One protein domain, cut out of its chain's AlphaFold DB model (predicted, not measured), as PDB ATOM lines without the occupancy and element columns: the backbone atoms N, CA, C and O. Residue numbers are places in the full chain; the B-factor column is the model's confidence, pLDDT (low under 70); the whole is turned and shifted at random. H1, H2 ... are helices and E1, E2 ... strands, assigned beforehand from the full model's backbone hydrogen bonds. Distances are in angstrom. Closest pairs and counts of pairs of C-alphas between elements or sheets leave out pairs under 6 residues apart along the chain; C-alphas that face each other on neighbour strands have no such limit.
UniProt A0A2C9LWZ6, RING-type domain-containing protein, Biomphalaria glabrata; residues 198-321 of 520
ATOM      1  N   LYS A 198      11.731 -35.080  -3.448       86.94
ATOM      2  CA  LYS A 198      10.374 -34.504  -3.580       86.94
ATOM      3  C   LYS A 198      10.418 -32.980  -3.789       86.94
ATOM      4  O   LYS A 198       9.763 -32.470  -4.696       86.94
ATOM      5  N   ALA A 199      11.275 -32.270  -3.046       88.50
ATOM      6  CA  ALA A 199      11.494 -30.830  -3.212       88.50
ATOM      7  C   ALA A 199      12.212 -30.506  -4.536       88.50
ATOM      8  O   ALA A 199      11.766 -29.622  -5.268       88.50
ATOM      9  N   LYS A 200      13.254 -31.271  -4.901       89.12
ATOM     10  CA  LYS A 200      13.979 -31.127  -6.180       89.12
ATOM     11  C   LYS A 200      13.064 -31.347  -7.395       89.12
ATOM     12  O   LYS A 200      12.998 -30.472  -8.256       89.12
ATOM     13  N   LYS A 201      12.273 -32.434  -7.424       85.12
ATOM     14  CA  LYS A 201      11.205 -32.655  -8.427       85.12
ATOM     15  C   LYS A 201      10.208 -31.487  -8.449       85.12
ATOM     16  O   LYS A 201       9.856 -30.992  -9.518       85.12
ATOM     17  N   GLY A 202       9.785 -30.996  -7.281       79.50
ATOM     18  CA  GLY A 202       8.890 -29.841  -7.167       79.50
ATOM     19  C   GLY A 202       9.471 -28.528  -7.718       79.50
ATOM     20  O   GLY A 202       8.713 -27.656  -8.144       79.50
ATOM     21  N   MET A 203      10.795 -28.362  -7.718       85.94
ATOM     22  CA  MET A 203      11.508 -27.179  -8.227       85.94
ATOM     23  C   MET A 203      11.888 -27.265  -9.719       85.94
ATOM     24  O   MET A 203      12.509 -26.346 -10.248       85.94
ATOM     25  N   LEU A 204      11.447 -28.309 -10.433       82.56
ATOM     26  CA  LEU A 204      11.520 -28.380 -11.903       82.56
ATOM     27  C   LEU A 204      10.557 -27.399 -12.605       82.56
ATOM     28  O   LEU A 204      10.686 -27.160 -13.802       82.56
ATOM     29  N   LYS A 205       9.546 -26.885 -11.886       72.69
ATOM     30  CA  LYS A 205       8.518 -25.962 -12.416       72.69
ATOM     31  C   LYS A 205       8.226 -24.756 -11.518       72.69
ATOM     32  O   LYS A 205       7.614 -23.804 -11.992       72.69
ATOM     33  N   LYS A 206       8.649 -24.781 -10.246       80.38
ATOM     34  CA  LYS A 206       8.533 -23.662  -9.294       80.38
ATOM     35  C   LYS A 206       9.905 -23.108  -8.936       80.38
ATOM     36  O   LYS A 206      10.814 -23.889  -8.666       80.38
ATOM     37  N   LEU A 207      10.022 -21.785  -8.864       86.88
ATOM     38  CA  LEU A 207      11.197 -21.101  -8.321       86.88
ATOM     39  C   LEU A 207      10.865 -20.437  -6.984       86.88
ATOM     40  O   LEU A 207       9.719 -20.061  -6.734       86.88
ATOM     41  N   PHE A 208      11.897 -20.247  -6.166       90.69
ATOM     42  CA  PHE A 208      11.852 -19.478  -4.925       90.69
ATOM     43  C   PHE A 208      12.900 -18.366  -5.019       90.69
ATOM     44  O   PHE A 208      14.070 -18.645  -5.284       90.69
ATOM     45  N   MET A 209      12.468 -17.119  -4.844       92.94
ATOM     46  CA  MET A 209      13.273 -15.906  -4.993       92.94
ATOM     47  C   MET A 209      13.302 -15.140  -3.676       92.94
ATOM     48  O   MET A 209      12.252 -14.914  -3.074       92.94
ATOM     49  N   ILE A 210      14.485 -14.690  -3.258       94.44
ATOM     50  CA  ILE A 210      14.632 -13.789  -2.110       94.44
ATOM     51  C   ILE A 210      15.130 -12.439  -2.610       94.44
ATOM     52  O   ILE A 210      16.059 -12.373  -3.413       94.44
ATOM     53  N   HIS A 211      14.477 -11.356  -2.186       93.56
ATOM     54  CA  HIS A 211      14.751 -10.021  -2.719       93.56
ATOM     55  C   HIS A 211      14.468  -8.887  -1.736       93.56
ATOM     56  O   HIS A 211      13.851  -9.083  -0.689       93.56
ATOM     57  N   HIS A 212      14.947  -7.696  -2.097       89.69
ATOM     58  CA  HIS A 212      14.743  -6.437  -1.385       89.69
ATOM     59  C   HIS A 212      13.726  -5.548  -2.129       89.69
ATOM     60  O   HIS A 212      14.125  -4.606  -2.826       89.69
ATOM     61  N   PRO A 213      12.407  -5.803  -2.014       80.56
ATOM     62  CA  PRO A 213      11.393  -5.050  -2.743       80.56
ATOM     63  C   PRO A 213      11.484  -3.560  -2.395       80.56
ATOM     64  O   PRO A 213      11.483  -3.172  -1.228       80.56
ATOM     65  N   HIS A 214      11.627  -2.721  -3.422       79.06
ATOM     66  CA  HIS A 214      11.865  -1.272  -3.324       79.06
ATOM     67  C   HIS A 214      13.078  -0.859  -2.453       79.06
ATOM     68  O   HIS A 214      13.176   0.296  -2.045       79.06
ATOM     69  N   GLY A 215      14.013  -1.775  -2.160       80.50
ATOM     70  CA  GLY A 215      15.103  -1.550  -1.202       80.50
ATOM     71  C   GLY A 215      14.708  -1.723   0.273       80.50
ATOM     72  O   GLY A 215      15.452  -1.280   1.152       80.50
ATOM     73  N   GLY A 216      13.555  -2.342   0.549       84.50
ATOM     74  CA  GLY A 216      13.090  -2.748   1.880       84.50
ATOM     75  C   GLY A 216      13.778  -4.015   2.423       84.50
ATOM     76  O   GLY A 216      14.732  -4.503   1.813       84.50
ATOM     77  N   PRO A 217      13.353  -4.527   3.595       84.88
ATOM     78  CA  PRO A 217      13.877  -5.766   4.184       84.88
ATOM     79  C   PRO A 217      13.723  -6.989   3.269       84.88
ATOM     80  O   PRO A 217      12.892  -6.974   2.361       84.88
ATOM     81  N   LYS A 218      14.492  -8.060   3.518       88.06
ATOM     82  CA  LYS A 218      14.394  -9.300   2.728       88.06
ATOM     83  C   LYS A 218      13.019  -9.961   2.823       88.06
ATOM     84  O   LYS A 218      12.505 -10.222   3.914       88.06
ATOM     85  N   VAL A 219      12.491 -10.336   1.662       85.00
ATOM     86  CA  VAL A 219      11.269 -11.135   1.527       85.00
ATOM     87  C   VAL A 219      11.515 -12.356   0.649       85.00
ATOM     88  O   VAL A 219      12.348 -12.317  -0.255       85.00
ATOM     89  N   LEU A 220      10.755 -13.418   0.897       86.69
ATOM     90  CA  LEU A 220      10.599 -14.560   0.007       86.69
ATOM     91  C   LEU A 220       9.359 -14.370  -0.880       86.69
ATOM     92  O   LEU A 220       8.282 -14.024  -0.387       86.69
ATOM     93  N   SER A 221       9.511 -14.687  -2.165       82.38
ATOM     94  CA  SER A 221       8.436 -14.844  -3.151       82.38
ATOM     95  C   SER A 221       8.639 -16.144  -3.940       82.38
ATOM     96  O   SER A 221       9.767 -16.608  -4.103       82.38
ATOM     97  N   TYR A 222       7.563 -16.747  -4.448       80.94
ATOM     98  CA  TYR A 222       7.639 -17.961  -5.270       80.94
ATOM     99  C   TYR A 222       6.494 -18.043  -6.283       80.94
ATOM    100  O   TYR A 222       5.436 -17.436  -6.102       80.94
ATOM    101  N   GLY A 223       6.707 -18.828  -7.338       74.00
ATOM    102  CA  GLY A 223       5.759 -19.015  -8.437       74.00
ATOM    103  C   GLY A 223       6.317 -19.935  -9.520       74.00
ATOM    104  O   GLY A 223       7.425 -20.465  -9.380       74.00
ATOM    105  N   ASP A 224       5.543 -20.153 -10.584       74.38
ATOM    106  CA  ASP A 224       5.929 -21.083 -11.654       74.38
ATOM    107  C   ASP A 224       6.760 -20.372 -12.736       74.38
ATOM    108  O   ASP A 224       6.619 -19.163 -12.966       74.38
ATOM    109  N   PHE A 225       7.616 -21.137 -13.417       77.38
ATOM    110  CA  PHE A 225       8.487 -20.647 -14.485       77.38
ATOM    111  C   PHE A 225       8.445 -21.524 -15.740       77.38
ATOM    112  O   PHE A 225       8.125 -22.712 -15.690       77.38
ATOM    113  N   VAL A 226       8.830 -20.933 -16.871       72.81
ATOM    114  CA  VAL A 226       9.118 -21.632 -18.127       72.81
ATOM    115  C   VAL A 226      10.527 -21.285 -18.602       72.81
ATOM    116  O   VAL A 226      10.917 -20.116 -18.606       72.81
ATOM    117  N   GLN A 227      11.293 -22.295 -19.018       79.88
ATOM    118  CA  GLN A 227      12.574 -22.088 -19.691       79.88
ATOM    119  C   GLN A 227      12.350 -21.904 -21.192       79.88
ATOM    120  O   GLN A 227      11.712 -22.735 -21.838       79.88
ATOM    121  N   VAL A 228      12.902 -20.830 -21.755       75.69
ATOM    122  CA  VAL A 228      12.910 -20.568 -23.197       75.69
ATOM    123  C   VAL A 228      14.354 -20.560 -23.686       75.69
ATOM    124  O   VAL A 228      15.220 -19.915 -23.093       75.69
ATOM    125  N   LYS A 229      14.602 -21.288 -24.777       80.81
ATOM    126  CA  LYS A 229      15.899 -21.346 -25.455       80.81
ATOM    127  C   LYS A 229      15.902 -20.481 -26.711       80.81
ATOM    128  O   LYS A 229      14.874 -20.332 -27.375       80.81
ATOM    129  N   TYR A 230      17.082 -19.995 -27.070       78.25
ATOM    130  CA  TYR A 230      17.334 -19.178 -28.247       78.25
ATOM    131  C   TYR A 230      18.626 -19.623 -28.940       78.25
ATOM    132  O   TYR A 230      19.597 -19.973 -28.266       78.25
ATOM    133  N   LYS A 231      18.668 -19.546 -30.272       84.06
ATOM    134  CA  LYS A 231      19.912 -19.539 -31.048       84.06
ATOM    135  C   LYS A 231      20.365 -18.098 -31.268       84.06
ATOM    136  O   LYS A 231      19.565 -17.237 -31.635       84.06
ATOM    137  N   THR A 232      21.649 -17.853 -31.055       80.50
ATOM    138  CA  THR A 232      22.313 -16.583 -31.358       80.50
ATOM    139  C   THR A 232      22.676 -16.570 -32.837       80.50
ATOM    140  O   THR A 232      23.422 -17.434 -33.292       80.50
ATOM    141  N   MET A 233      22.149 -15.605 -33.589       77.44
ATOM    142  CA  MET A 233      22.403 -15.451 -35.022       77.44
ATOM    143  C   MET A 233      23.067 -14.097 -35.271       77.44
ATOM    144  O   MET A 233      22.508 -13.059 -34.920       77.44
ATOM    145  N   THR A 234      24.247 -14.091 -35.889       76.94
ATOM    146  CA  THR A 234      24.978 -12.856 -36.208       76.94
ATOM    147  C   THR A 234      24.916 -12.586 -37.705       76.94
ATOM    148  O   THR A 234      25.335 -13.420 -38.502       76.94
ATOM    149  N   SER A 235      24.413 -11.415 -38.092       74.81
ATOM    150  CA  SER A 235      24.332 -10.966 -39.486       74.81
ATOM    151  C   SER A 235      24.707  -9.491 -39.582       74.81
ATOM    152  O   SER A 235      24.219  -8.671 -38.806       74.81
ATOM    153  N   ASN A 236      25.604  -9.147 -40.511       71.12
ATOM    154  CA  ASN A 236      26.102  -7.781 -40.736       71.12
ATOM    155  C   ASN A 236      26.575  -7.066 -39.447       71.12
ATOM    156  O   ASN A 236      26.329  -5.879 -39.255       71.12
ATOM    157  N   GLY A 237      27.214  -7.808 -38.532       69.94
ATOM    158  CA  GLY A 237      27.675  -7.313 -37.225       69.94
ATOM    159  C   GLY A 237      26.596  -7.227 -36.134       69.94
ATOM    160  O   GLY A 237      26.934  -7.144 -34.956       69.94
ATOM    161  N   ASN A 238      25.311  -7.320 -36.484       65.19
ATOM    162  CA  ASN A 238      24.210  -7.346 -35.525       65.19
ATOM    163  C   ASN A 238      23.940  -8.772 -35.035       65.19
ATOM    164  O   ASN A 238      23.810  -9.704 -35.828       65.19
ATOM    165  N   THR A 239      23.819  -8.933 -33.718       70.19
ATOM    166  CA  THR A 239      23.474 -10.205 -33.068       70.19
ATOM    167  C   THR A 239      21.989 -10.224 -32.710       70.19
ATOM    168  O   THR A 239      21.517  -9.329 -32.011       70.19
ATOM    169  N   THR A 240      21.254 -11.244 -33.150       71.56
ATOM    170  CA  THR A 240      19.838 -11.467 -32.820       71.56
ATOM    171  C   THR A 240      19.640 -12.804 -32.100       71.56
ATOM    172  O   THR A 240      20.488 -13.696 -32.157       71.56
ATOM    173  N   LEU A 241      18.517 -12.937 -31.386       68.88
ATOM    174  CA  LEU A 241      18.130 -14.155 -30.673       68.88
ATOM    175  C   LEU A 241      16.866 -14.741 -31.308       68.88
ATOM    176  O   LEU A 241      15.783 -14.173 -31.184       68.88
ATOM    177  N   VAL A 242      17.001 -15.890 -31.967       72.12
ATOM    178  CA  VAL A 242      15.882 -16.633 -32.561       72.12
ATOM    179  C   VAL A 242      15.419 -17.686 -31.559       72.12
ATOM    180  O   VAL A 242      16.223 -18.501 -31.115       72.12
ATOM    181  N   LYS A 243      14.144 -17.669 -31.163       67.50
ATOM    182  CA  LYS A 243      13.582 -18.651 -30.219       67.50
ATOM    183  C   LYS A 243      13.548 -20.048 -30.854       67.50
ATOM    184  O   LYS A 243      13.014 -20.188 -31.948       67.50
ATOM    185  N   LEU A 244      14.036 -21.061 -30.133       65.50
ATOM    186  CA  LEU A 244      13.950 -22.464 -30.558       65.50
ATOM    187  C   LEU A 244      12.547 -23.045 -30.327       65.50
ATOM    188  O   LEU A 244      11.893 -22.759 -29.315       65.50
ATOM    189  N   GLY A 245      12.129 -23.940 -31.216       58.81
ATOM    190  CA  GLY A 245      11.055 -24.901 -31.005       58.81
ATOM    191  C   GLY A 245      11.429 -26.010 -30.012       58.81
ATOM    192  O   GLY A 245      12.590 -26.244 -29.683       58.81
ATOM    193  N   SER A 246      10.420 -26.733 -29.521       53.53
ATOM    194  CA  SER A 246      10.573 -27.750 -28.466       53.53
ATOM    195  C   SER A 246      11.224 -29.067 -28.910       53.53
ATOM    196  O   SER A 246      11.455 -29.927 -28.066       53.53
ATOM    197  N   GLN A 247      11.491 -29.243 -30.207       56.53
ATOM    198  CA  GLN A 247      12.148 -30.428 -30.779       56.53
ATOM    199  C   GLN A 247      13.505 -30.112 -31.434       56.53
ATOM    200  O   GLN A 247      14.158 -31.017 -31.951       56.53
ATOM    201  N   GLU A 248      13.954 -28.853 -31.405       61.81
ATOM    202  CA  GLU A 248      15.253 -28.467 -31.964       61.81
ATOM    203  C   GLU A 248      16.397 -28.918 -31.045       61.81
ATOM    204  O   GLU A 248      16.488 -28.531 -29.873       61.81
ATOM    205  N   GLN A 249      17.271 -29.762 -31.595       65.00
ATOM    206  CA  GLN A 249      18.494 -30.227 -30.946       65.00
ATOM    207  C   GLN A 249      19.603 -29.168 -31.061       65.00
ATOM    208  O   GLN A 249      19.553 -28.283 -31.916       65.00
ATOM    209  N   ALA A 250      20.609 -29.252 -30.190       65.56
ATOM    210  CA  ALA A 250      21.785 -28.396 -30.288       65.56
ATOM    211  C   ALA A 250      22.696 -28.831 -31.445       65.56
ATOM    212  O   ALA A 250      22.945 -30.021 -31.642       65.56
ATOM    213  N   GLU A 251      23.260 -27.856 -32.154       71.12
ATOM    214  CA  GLU A 251      24.500 -28.048 -32.908       71.12
ATOM    215  C   GLU A 251      25.683 -28.257 -31.944       71.12
ATOM    216  O   GLU A 251      25.576 -28.011 -30.741       71.12
ATOM    217  N   GLN A 252      26.832 -28.693 -32.469       69.81
ATOM    218  CA  GLN A 252      28.016 -29.013 -31.656       69.81
ATOM    219  C   GLN A 252      28.538 -27.824 -30.823       69.81
ATOM    220  O   GLN A 252      29.108 -28.038 -29.754       69.81
ATOM    221  N   ASP A 253      28.334 -26.583 -31.280       82.00
ATOM    222  CA  ASP A 253      28.728 -25.382 -30.540       82.00
ATOM    223  C   ASP A 253      27.592 -24.846 -29.649       82.00
ATOM    224  O   ASP A 253      26.776 -24.008 -30.046       82.00
ATOM    225  N   LEU A 254      27.590 -25.287 -28.388       84.44
ATOM    226  CA  LEU A 254      26.698 -24.770 -27.345       84.44
ATOM    227  C   LEU A 254      26.884 -23.263 -27.070       84.44
ATOM    228  O   LEU A 254      25.960 -22.627 -26.559       84.44
ATOM    229  N   SER A 255      28.019 -22.653 -27.441       82.94
ATOM    230  CA  SER A 255      28.277 -21.221 -27.226       82.94
ATOM    231  C   SER A 255      27.373 -20.309 -28.065       82.94
ATOM    232  O   SER A 255      27.175 -19.145 -27.701       82.94
ATOM    233  N   LEU A 256      26.727 -20.843 -29.109       84.50
ATOM    234  CA  LEU A 256      25.688 -20.154 -29.881       84.50
ATOM    235  C   LEU A 256      24.323 -20.136 -29.178       84.50
ATOM    236  O   LEU A 256      23.469 -19.320 -29.521       84.50
ATOM    237  N   TYR A 257      24.082 -20.992 -28.186       86.00
ATOM    238  CA  TYR A 257      22.750 -21.178 -27.606       86.00
ATOM    239  C   TYR A 257      22.587 -20.452 -26.272       86.00
ATOM    240  O   TYR A 257      23.476 -20.449 -25.416       86.00
ATOM    241  N   ARG A 258      21.435 -19.805 -26.085       84.19
ATOM    242  CA  ARG A 258      21.080 -19.086 -24.858       84.19
ATOM    243  C   ARG A 258      19.804 -19.635 -24.244       84.19
ATOM    244  O   ARG A 258      18.903 -20.061 -24.961       84.19
ATOM    245  N   LYS A 259      19.696 -19.536 -22.923       85.69
ATOM    246  CA  LYS A 259      18.477 -19.818 -22.164       85.69
ATOM    247  C   LYS A 259      18.129 -18.668 -21.226       85.69
ATOM    248  O   LYS A 259      19.016 -18.052 -20.633       85.69
ATOM    249  N   ALA A 260      16.835 -18.406 -21.091       83.75
ATOM    250  CA  ALA A 260      16.260 -17.504 -20.098       83.75
ATOM    251  C   ALA A 260      15.023 -18.150 -19.469       83.75
ATOM    252  O   ALA A 260      14.339 -18.959 -20.105       83.75
ATOM    253  N   LEU A 261      14.726 -17.772 -18.229       83.12
ATOM    254  CA  LEU A 261      13.505 -18.152 -17.533       83.12
ATOM    255  C   LEU A 261      12.525 -16.982 -17.531       83.12
ATOM    256  O   LEU A 261      12.904 -15.860 -17.194       83.12
ATOM    257  N   PHE A 262      11.265 -17.268 -17.852       78.56
ATOM    258  CA  PHE A 262      10.140 -16.347 -17.696       78.56
ATOM    259  C   PHE A 262       9.192 -16.899 -16.634       78.56
ATOM    260  O   PHE A 262       8.904 -18.097 -16.637       78.56
ATOM    261  N   TYR A 263       8.728 -16.061 -15.709       77.94
ATOM    262  CA  TYR A 263       8.051 -16.536 -14.501       77.94
ATOM    263  C   TYR A 263       6.994 -15.582 -13.950       77.94
ATOM    264  O   TYR A 263       7.055 -14.361 -14.108       77.94
ATOM    265  N   ALA A 264       6.020 -16.174 -13.261       73.00
ATOM    266  CA  ALA A 264       4.973 -15.470 -12.535       73.00
ATOM    267  C   ALA A 264       5.375 -15.328 -11.058       73.00
ATOM    268  O   ALA A 264       4.882 -16.054 -10.199       73.00
ATOM    269  N   VAL A 265       6.313 -14.417 -10.777       74.12
ATOM    270  CA  VAL A 265       6.713 -14.044  -9.410       74.12
ATOM    271  C   VAL A 265       6.682 -12.530  -9.277       74.12
ATOM    272  O   VAL A 265       7.195 -11.817 -10.143       74.12
ATOM    273  N   ASP A 266       6.083 -12.062  -8.185       68.69
ATOM    274  CA  ASP A 266       5.984 -10.644  -7.859       68.69
ATOM    275  C   ASP A 266       7.372 -10.024  -7.683       68.69
ATOM    276  O   ASP A 266       8.168 -10.422  -6.829       68.69
ATOM    277  N   THR A 267       7.662  -9.053  -8.546       77.56
ATOM    278  CA  THR A 267       8.950  -8.370  -8.651       77.56
ATOM    279  C   THR A 267       8.732  -6.887  -8.925       77.56
ATOM    280  O   THR A 267       7.734  -6.470  -9.510       77.56
ATOM    281  N   CYS A 268       9.684  -6.075  -8.481       75.56
ATOM    282  CA  CYS A 268       9.694  -4.624  -8.636       75.56
ATOM    283  C   CYS A 268      11.126  -4.161  -8.986       75.56
ATOM    284  O   CYS A 268      12.040  -4.986  -8.993       75.56
ATOM    285  N   PRO A 269      11.397  -2.858  -9.204       77.25
ATOM    286  CA  PRO A 269      12.759  -2.388  -9.484       77.25
ATOM    287  C   PRO A 269      13.810  -2.800  -8.432       77.25
ATOM    288  O   PRO A 269      14.930  -3.141  -8.797       77.25
ATOM    289  N   GLY A 270      13.436  -2.868  -7.144       81.50
ATOM    290  CA  GLY A 270      14.316  -3.354  -6.062       81.50
ATOM    291  C   GLY A 270      14.636  -4.857  -6.118       81.50
ATOM    292  O   GLY A 270      15.619  -5.315  -5.532       81.50
ATOM    293  N   SER A 271      13.845  -5.625  -6.868       89.19
ATOM    294  CA  SER A 271      14.080  -7.043  -7.142       89.19
ATOM    295  C   SER A 271      15.117  -7.264  -8.252       89.19
ATOM    296  O   SER A 271      15.533  -8.400  -8.461       89.19
ATOM    297  N   CYS A 272      15.556  -6.224  -8.978       91.25
ATOM    298  CA  CYS A 272      16.616  -6.350  -9.987       91.25
ATOM    299  C   CYS A 272      17.891  -6.911  -9.336       91.25
ATOM    300  O   CYS A 272      18.337  -6.402  -8.310       91.25
ATOM    301  N   GLY A 273      18.436  -7.991  -9.899       91.81
ATOM    302  CA  GLY A 273      19.537  -8.752  -9.311       91.81
ATOM    303  C   GLY A 273      19.149  -9.719  -8.183       91.81
ATOM    304  O   GLY A 273      20.028 -10.165  -7.449       91.81
ATOM    305  N   ALA A 274      17.869 -10.064  -8.020       95.38
ATOM    306  CA  ALA A 274      17.440 -11.051  -7.028       95.38
ATOM    307  C   ALA A 274      17.836 -12.489  -7.409       95.38
ATOM    308  O   ALA A 274      17.547 -12.904  -8.535       95.38
ATOM    309  N   PRO A 275      18.450 -13.266  -6.497       96.12
ATOM    310  CA  PRO A 275      18.748 -14.674  -6.721       96.12
ATOM    311  C   PRO A 275      17.500 -15.556  -6.662       96.12
ATOM    312  O   PRO A 275      16.603 -15.367  -5.835       96.12
ATOM    313  N   PHE A 276      17.506 -16.595  -7.487       94.12
ATOM    314  CA  PHE A 276      16.644 -17.762  -7.343       94.12
ATOM    315  C   PHE A 276      17.313 -18.998  -7.949       94.12
ATOM    316  O   PHE A 276      18.159 -18.893  -8.836       94.12
ATOM    317  N   LEU A 277      16.939 -20.179  -7.467       92.69
ATOM    318  CA  LEU A 277      17.542 -21.448  -7.870       92.69
ATOM    319  C   LEU A 277      16.481 -22.363  -8.486       92.69
ATOM    320  O   LEU A 277      15.383 -22.503  -7.945       92.69
ATOM    321  N   THR A 278      16.823 -22.988  -9.610       89.56
ATOM    322  CA  THR A 278      16.021 -24.034 -10.262       89.56
ATOM    323  C   THR A 278      16.789 -25.348 -10.283       89.56
ATOM    324  O   THR A 278      18.014 -25.350 -10.168       89.56
ATOM    325  N   PHE A 279      16.085 -26.460 -10.479       87.00
ATOM    326  CA  PHE A 279      16.707 -27.762 -10.722       87.00
ATOM    327  C   PHE A 279      16.465 -28.232 -12.160       87.00
ATOM    328  O   PHE A 279      15.425 -27.936 -12.748       87.00
ATOM    329  N   CYS A 280      17.415 -29.001 -12.685       78.44
ATOM    330  CA  CYS A 280      17.312 -29.772 -13.921       78.44
ATOM    331  C   CYS A 280      17.574 -31.248 -13.597       78.44
ATOM    332  O   CYS A 280      18.311 -31.552 -12.659       78.44
ATOM    333  N   SER A 281      16.983 -32.175 -14.355       74.56
ATOM    334  CA  SER A 281      17.295 -33.602 -14.210       74.56
ATOM    335  C   SER A 281      18.434 -33.996 -15.150       74.56
ATOM    336  O   SER A 281      18.419 -33.617 -16.319       74.56
ATOM    337  N   THR A 282      19.402 -34.755 -14.639       73.44
ATOM    338  CA  THR A 282      20.554 -35.282 -15.382       73.44
ATOM    339  C   THR A 282      20.467 -36.798 -15.551       73.44
ATOM    340  O   THR A 282      19.797 -37.506 -14.792       73.44
ATOM    341  N   VAL A 283      21.154 -37.319 -16.571       62.56
ATOM    342  CA  VAL A 283      21.201 -38.757 -16.875       62.56
ATOM    343  C   VAL A 283      22.491 -39.360 -16.318       62.56
ATOM    344  O   VAL A 283      23.515 -39.408 -16.995       62.56
ATOM    345  N   GLU A 284      22.434 -39.842 -15.078       53.28
ATOM    346  CA  GLU A 284      23.550 -40.522 -14.411       53.28
ATOM    347  C   GLU A 284      23.452 -42.041 -14.608       53.28
ATOM    348  O   GLU A 284      22.982 -42.801 -13.761       53.28
ATOM    349  N   GLY A 285      23.898 -42.494 -15.781       51.72
ATOM    350  CA  GLY A 285      23.981 -43.916 -16.104       51.72
ATOM    351  C   GLY A 285      22.621 -44.625 -16.168       51.72
ATOM    352  O   GLY A 285      21.633 -44.090 -16.679       51.72
ATOM    353  N   ASN A 286      22.599 -45.877 -15.702       45.28
ATOM    354  CA  ASN A 286      21.510 -46.829 -15.952       45.28
ATOM    355  C   ASN A 286      20.532 -47.022 -14.778       45.28
ATOM    356  O   ASN A 286      19.618 -47.832 -14.904       45.28
ATOM    357  N   THR A 287      20.715 -46.337 -13.641       48.88
ATOM    358  CA  THR A 287      20.031 -46.705 -12.379       48.88
ATOM    359  C   THR A 287      19.363 -45.569 -11.598       48.88
ATOM    360  O   THR A 287      18.517 -45.868 -10.759       48.88
ATOM    361  N   SER A 288      19.642 -44.289 -11.866       51.09
ATOM    362  CA  SER A 288      18.910 -43.175 -11.236       51.09
ATOM    363  C   SER A 288      18.885 -41.913 -12.107       51.09
ATOM    364  O   SER A 288      19.714 -41.716 -12.993       51.09
ATOM    365  N   ALA A 289      17.890 -41.053 -11.871       60.03
ATOM    366  CA  ALA A 289      17.853 -39.705 -12.432       60.03
ATOM    367  C   ALA A 289      18.574 -38.747 -11.473       60.03
ATOM    368  O   ALA A 289      18.132 -38.564 -10.336       60.03
ATOM    369  N   GLY A 290      19.678 -38.157 -11.930       71.62
ATOM    370  CA  GLY A 290      20.407 -37.136 -11.185       71.62
ATOM    371  C   GLY A 290      19.674 -35.793 -11.210       71.62
ATOM    372  O   GLY A 290      18.709 -35.598 -11.961       71.62
ATOM    373  N   PHE A 291      20.118 -34.861 -10.366       80.25
ATOM    374  CA  PHE A 291      19.559 -33.512 -10.269       80.25
ATOM    375  C   PHE A 291      20.669 -32.475 -10.088       80.25
ATOM    376  O   PHE A 291      21.247 -32.364  -9.005       80.25
ATOM    377  N   THR A 292      20.916 -31.670 -11.120       84.25
ATOM    378  CA  THR A 292      21.765 -30.475 -11.033       84.25
ATOM    379  C   THR A 292      20.931 -29.250 -10.680       84.25
ATOM    380  O   THR A 292      19.725 -29.194 -10.939       84.25
ATOM    381  N   HIS A 293      21.566 -28.258 -10.060       89.12
ATOM    382  CA  HIS A 293      20.945 -26.979  -9.733       89.12
ATOM    383  C   HIS A 293      21.541 -25.855 -10.576       89.12
ATOM    384  O   HIS A 293      22.697 -25.919 -10.989       89.12
ATOM    385  N   ASP A 294      20.754 -24.809 -10.808       88.75
ATOM    386  CA  ASP A 294      21.137 -23.699 -11.671       88.75
ATOM    387  C   ASP A 294      20.709 -22.372 -11.010       88.75
ATOM    388  O   ASP A 294      19.527 -22.154 -10.731       88.75
ATOM    389  N   LEU A 295      21.674 -21.495 -10.700       91.44
ATOM    390  CA  LEU A 295      21.457 -20.226  -9.982       91.44
ATOM    391  C   LEU A 295      21.196 -19.085 -10.968       91.44
ATOM    392  O   LEU A 295      22.031 -18.803 -11.827       91.44
ATOM    393  N   TRP A 296      20.058 -18.411 -10.855       92.75
ATOM    394  CA  TRP A 296      19.624 -17.341 -11.754       92.75
ATOM    395  C   TRP A 296      19.465 -16.014 -11.020       92.75
ATOM    396  O   TRP A 296      19.254 -15.980  -9.810       92.75
ATOM    397  N   MET A 297      19.524 -14.927 -11.790       92.31
ATOM    398  CA  MET A 297      19.279 -13.567 -11.316       92.31
ATOM    399  C   MET A 297      18.053 -12.994 -12.033       92.31
ATOM    400  O   MET A 297      17.933 -13.157 -13.252       92.31
ATOM    401  N   HIS A 298      17.169 -12.304 -11.310       92.12
ATOM    402  CA  HIS A 298      16.128 -11.471 -11.920       92.12
ATOM    403  C   HIS A 298      16.769 -10.283 -12.638       92.12
ATOM    404  O   HIS A 298      17.596  -9.583 -12.054       92.12
ATOM    405  N   ASP A 299      16.388 -10.056 -13.892       86.44
ATOM    406  CA  ASP A 299      16.924  -8.957 -14.699       86.44
ATOM    407  C   ASP A 299      15.919  -7.808 -14.837       86.44
ATOM    408  O   ASP A 299      16.261  -6.639 -14.657       86.44
ATOM    409  N   GLY A 300      14.656  -8.155 -15.091       81.31
ATOM    410  CA  GLY A 300      13.553  -7.216 -15.248       81.31
ATOM    411  C   GLY A 300      12.258  -7.929 -15.639       81.31
ATOM    412  O   GLY A 300      12.092  -9.121 -15.383       81.31
ATOM    413  N   VAL A 301      11.338  -7.204 -16.274       69.44
ATOM    414  CA  VAL A 301       9.999  -7.699 -16.630       69.44
ATOM    415  C   VAL A 301       9.793  -7.650 -18.145       69.44
ATOM    416  O   VAL A 301      10.019  -6.620 -18.776       69.44
ATOM    417  N   GLU A 302       9.329  -8.757 -18.724       61.38
ATOM    418  CA  GLU A 302       8.935  -8.855 -20.130       61.38
ATOM    419  C   GLU A 302       7.709  -7.950 -20.385       61.38
ATOM    420  O   GLU A 302       6.680  -8.111 -19.715       61.38
ATOM    421  N   PRO A 303       7.796  -6.968 -21.304       48.06
ATOM    422  CA  PRO A 303       6.829  -5.875 -21.382       48.06
ATOM    423  C   PRO A 303       5.428  -6.291 -21.844       48.06
ATOM    424  O   PRO A 303       4.475  -5.590 -21.502       48.06
ATOM    425  N   THR A 304       5.289  -7.394 -22.581       44.66
ATOM    426  CA  THR A 304       4.031  -7.835 -23.204       44.66
ATOM    427  C   THR A 304       3.132  -8.558 -22.201       44.66
ATOM    428  O   THR A 304       2.001  -8.144 -21.969       44.66
ATOM    429  N   HIS A 305       3.646  -9.603 -21.543       48.75
ATOM    430  CA  HIS A 305       2.882 -10.468 -20.633       48.75
ATOM    431  C   HIS A 305       3.092 -10.116 -19.149       48.75
ATOM    432  O   HIS A 305       2.504 -10.752 -18.265       48.75
ATOM    433  N   LYS A 306       3.955  -9.132 -18.851       57.25
ATOM    434  CA  LYS A 306       4.401  -8.757 -17.496       57.25
ATOM    435  C   LYS A 306       4.899  -9.974 -16.702       57.25
ATOM    436  O   LYS A 306       4.430 -10.247 -15.596       57.25
ATOM    437  N   LEU A 307       5.775 -10.771 -17.310       62.69
ATOM    438  CA  LEU A 307       6.456 -11.892 -16.653       62.69
ATOM    439  C   LEU A 307       7.826 -11.429 -16.166       62.69
ATOM    440  O   LEU A 307       8.516 -10.714 -16.891       62.69
ATOM    441  N   GLY A 308       8.243 -11.852 -14.975       73.44
ATOM    442  CA  GLY A 308       9.630 -11.672 -14.555       73.44
ATOM    443  C   GLY A 308      10.550 -12.460 -15.487       73.44
ATOM    444  O   GLY A 308      10.219 -13.580 -15.874       73.44
ATOM    445  N   ALA A 309      11.675 -11.866 -15.876       82.69
ATOM    446  CA  ALA A 309      12.654 -12.442 -16.788       82.69
ATOM    447  C   ALA A 309      14.004 -12.621 -16.080       82.69
ATOM    448  O   ALA A 309      14.434 -11.776 -15.288       82.69
ATOM    449  N   SER A 310      14.675 -13.745 -16.329       88.56
ATOM    450  CA  SER A 310      16.045 -13.956 -15.865       88.56
ATOM    451  C   SER A 310      17.057 -13.258 -16.767       88.56
ATOM    452  O   SER A 310      16.811 -13.036 -17.951       88.56
ATOM    453  N   VAL A 311      18.257 -13.052 -16.231       85.69
ATOM    454  CA  VAL A 311      19.453 -12.850 -17.055       85.69
ATOM    455  C   VAL A 311      19.643 -14.057 -17.995       85.69
ATOM    456  O   VAL A 311      19.344 -15.197 -17.618       85.69
ATOM    457  N   LEU A 312      20.131 -13.811 -19.215       83.81
ATOM    458  CA  LEU A 312      20.462 -14.849 -20.198       83.81
ATOM    459  C   LEU A 312      21.700 -15.655 -19.768       83.81
ATOM    460  O   LEU A 312      22.731 -15.086 -19.413       83.81
ATOM    461  N   LYS A 313      21.626 -16.985 -19.878       85.62
ATOM    462  CA  LYS A 313      22.772 -17.903 -19.744       85.62
ATOM    463  C   LYS A 313      23.092 -18.576 -21.073       85.62
ATOM    464  O   LYS A 313      22.242 -18.628 -21.959       85.62
ATOM    465  N   VAL A 314      24.289 -19.146 -21.186       86.06
ATOM    466  CA  VAL A 314      24.604 -20.173 -22.197       86.06
ATOM    467  C   VAL A 314      23.878 -21.477 -21.823       86.06
ATOM    468  O   VAL A 314      23.668 -21.737 -20.637       86.06
ATOM    469  N   CYS A 315      23.466 -22.278 -22.806       86.31
ATOM    470  CA  CYS A 315      22.909 -23.613 -22.550       86.31
ATOM    471  C   CYS A 315      24.012 -24.643 -22.245       86.31
ATOM    472  O   CYS A 315      25.093 -24.582 -22.827       86.31
ATOM    473  N   THR A 316      23.719 -25.626 -21.393       85.25
ATOM    474  CA  THR A 316      24.532 -26.843 -21.229       85.25
ATOM    475  C   THR A 316      24.037 -27.951 -22.166       85.25
ATOM    476  O   THR A 316      23.030 -27.792 -22.860       85.25
ATOM    477  N   ALA A 317      24.728 -29.096 -22.187       82.06
ATOM    478  CA  ALA A 317      24.230 -30.292 -22.869       82.06
ATOM    479  C   ALA A 317      22.916 -30.800 -22.239       82.06
ATOM    480  O   ALA A 317      21.987 -31.157 -22.965       82.06
ATOM    481  N   ASP A 318      22.806 -30.756 -20.903       79.25
ATOM    482  CA  ASP A 318      21.630 -31.223 -20.154       79.25
ATOM    483  C   ASP A 318      20.345 -30.494 -20.557       79.25
ATOM    484  O   ASP A 318      19.287 -31.110 -20.639       79.25
ATOM    485  N   ASP A 319      20.433 -29.199 -20.887       79.75
ATOM    486  CA  ASP A 319      19.279 -28.415 -21.339       79.75
ATOM    487  C   ASP A 319      18.596 -29.021 -22.578       79.75
ATOM    488  O   ASP A 319      17.415 -28.758 -22.812       79.75
ATOM    489  N   PHE A 320      19.316 -29.788 -23.405       79.50
ATOM    490  CA  PHE A 320      18.806 -30.428 -24.625       79.50
ATOM    491  C   PHE A 320      18.401 -31.894 -24.452       79.50
ATOM    492  O   PHE A 320      17.869 -32.475 -25.397       79.50
ATOM    493  N   ILE A 321      18.562 -32.472 -23.260       72.31
ATOM    494  CA  ILE A 321      18.034 -33.803 -22.960       72.31
ATOM    495  C   ILE A 321      16.497 -33.707 -22.887       72.31
ATOM    496  O   ILE A 321      15.970 -32.921 -22.094       72.31
TER     497      ILE A 321
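This is residues 198 to 321 of the 520 residues of the protein "RING-type domain-containing protein" of Biomphalaria glabrata (UniProt A0A2C9LWZ6). What is the main shape? Six strands ring a small barrel, E1, E2, E4, E7, E6, E5 and back to E1, and two hairpin arms spread from it as a V, one of E2 with E3, the other of E5 with E6. The ring is thinly closed between E5 and E1, and short H1 packs outside, beside E5. What is printed? The printed part has 124 residues, class mostly strand, with H1 and then E1 to E7 along the chain, neighbour strands antiparallel. It is compact, with a radius of gyration of the C-alphas of 15.9 A, and flat, spanning 48 by 45 by 20 A.

How does the ring run? E2, residues 219 to 235, bends by 77 degrees at residue 223 and pairs with E1, residues 206 to 211, N 209 and O 221 at 2.8 A, E4, residues 257 to 263, N 226 and O 262 at 2.8 A, and E3, residues 238 to 243, N 233 and O 240 at 2.9 A. E7, residues 307 to 310, pairs with E4, N 263 and O 308 at 2.9 A, and with E6, residues 288 to 302, N 299 and O 309 at 3.0 A. E6 bends by 86 degrees at residue 299 and pairs with E5, residues 275 to 284, N 280 and O 292 at 2.9 A; E5 and E1 have N 210 and O 275 at 3.4 A. Which patterns appear? E1 E2 E3 and E5 E6 E7 are meanders, each strand the antiparallel neighbour of the one before; E4 E5 E6 E7 is a Greek key, E4 being E7's antiparallel neighbour. Where is H1? H1, residues 198 to 202, its O i to N i+4 pair within hydrogen-bond range, is on the barrel, outside it, over none of the strands, at a height over the sheet of 7.2 A; its closest C-alphas with E5 are Lys 200 and Phe 279, 6.3 A.

Where are the anchors? H1 begins at C-alpha 198 (10.374, -34.504, -3.580), and E7 ends at C-alpha 310 (16.045, -13.956, -15.865). Which strands are long? From first to last C-alpha, E2 has 43.0 A, E6 36.8 A and E5 27.4 A.

How far does it reach? The C-alphas farthest apart, of Asn 236 and Thr 287, are 48.5 A apart; the printed part has no cut. Which links are long? E3 to E4 and E4 to E5. Where is confidence low? Mean pLDDT of the printed part is 77.6, with 27 residues under 70, among them 243 to 250, 283 to 289 and 301 to 307.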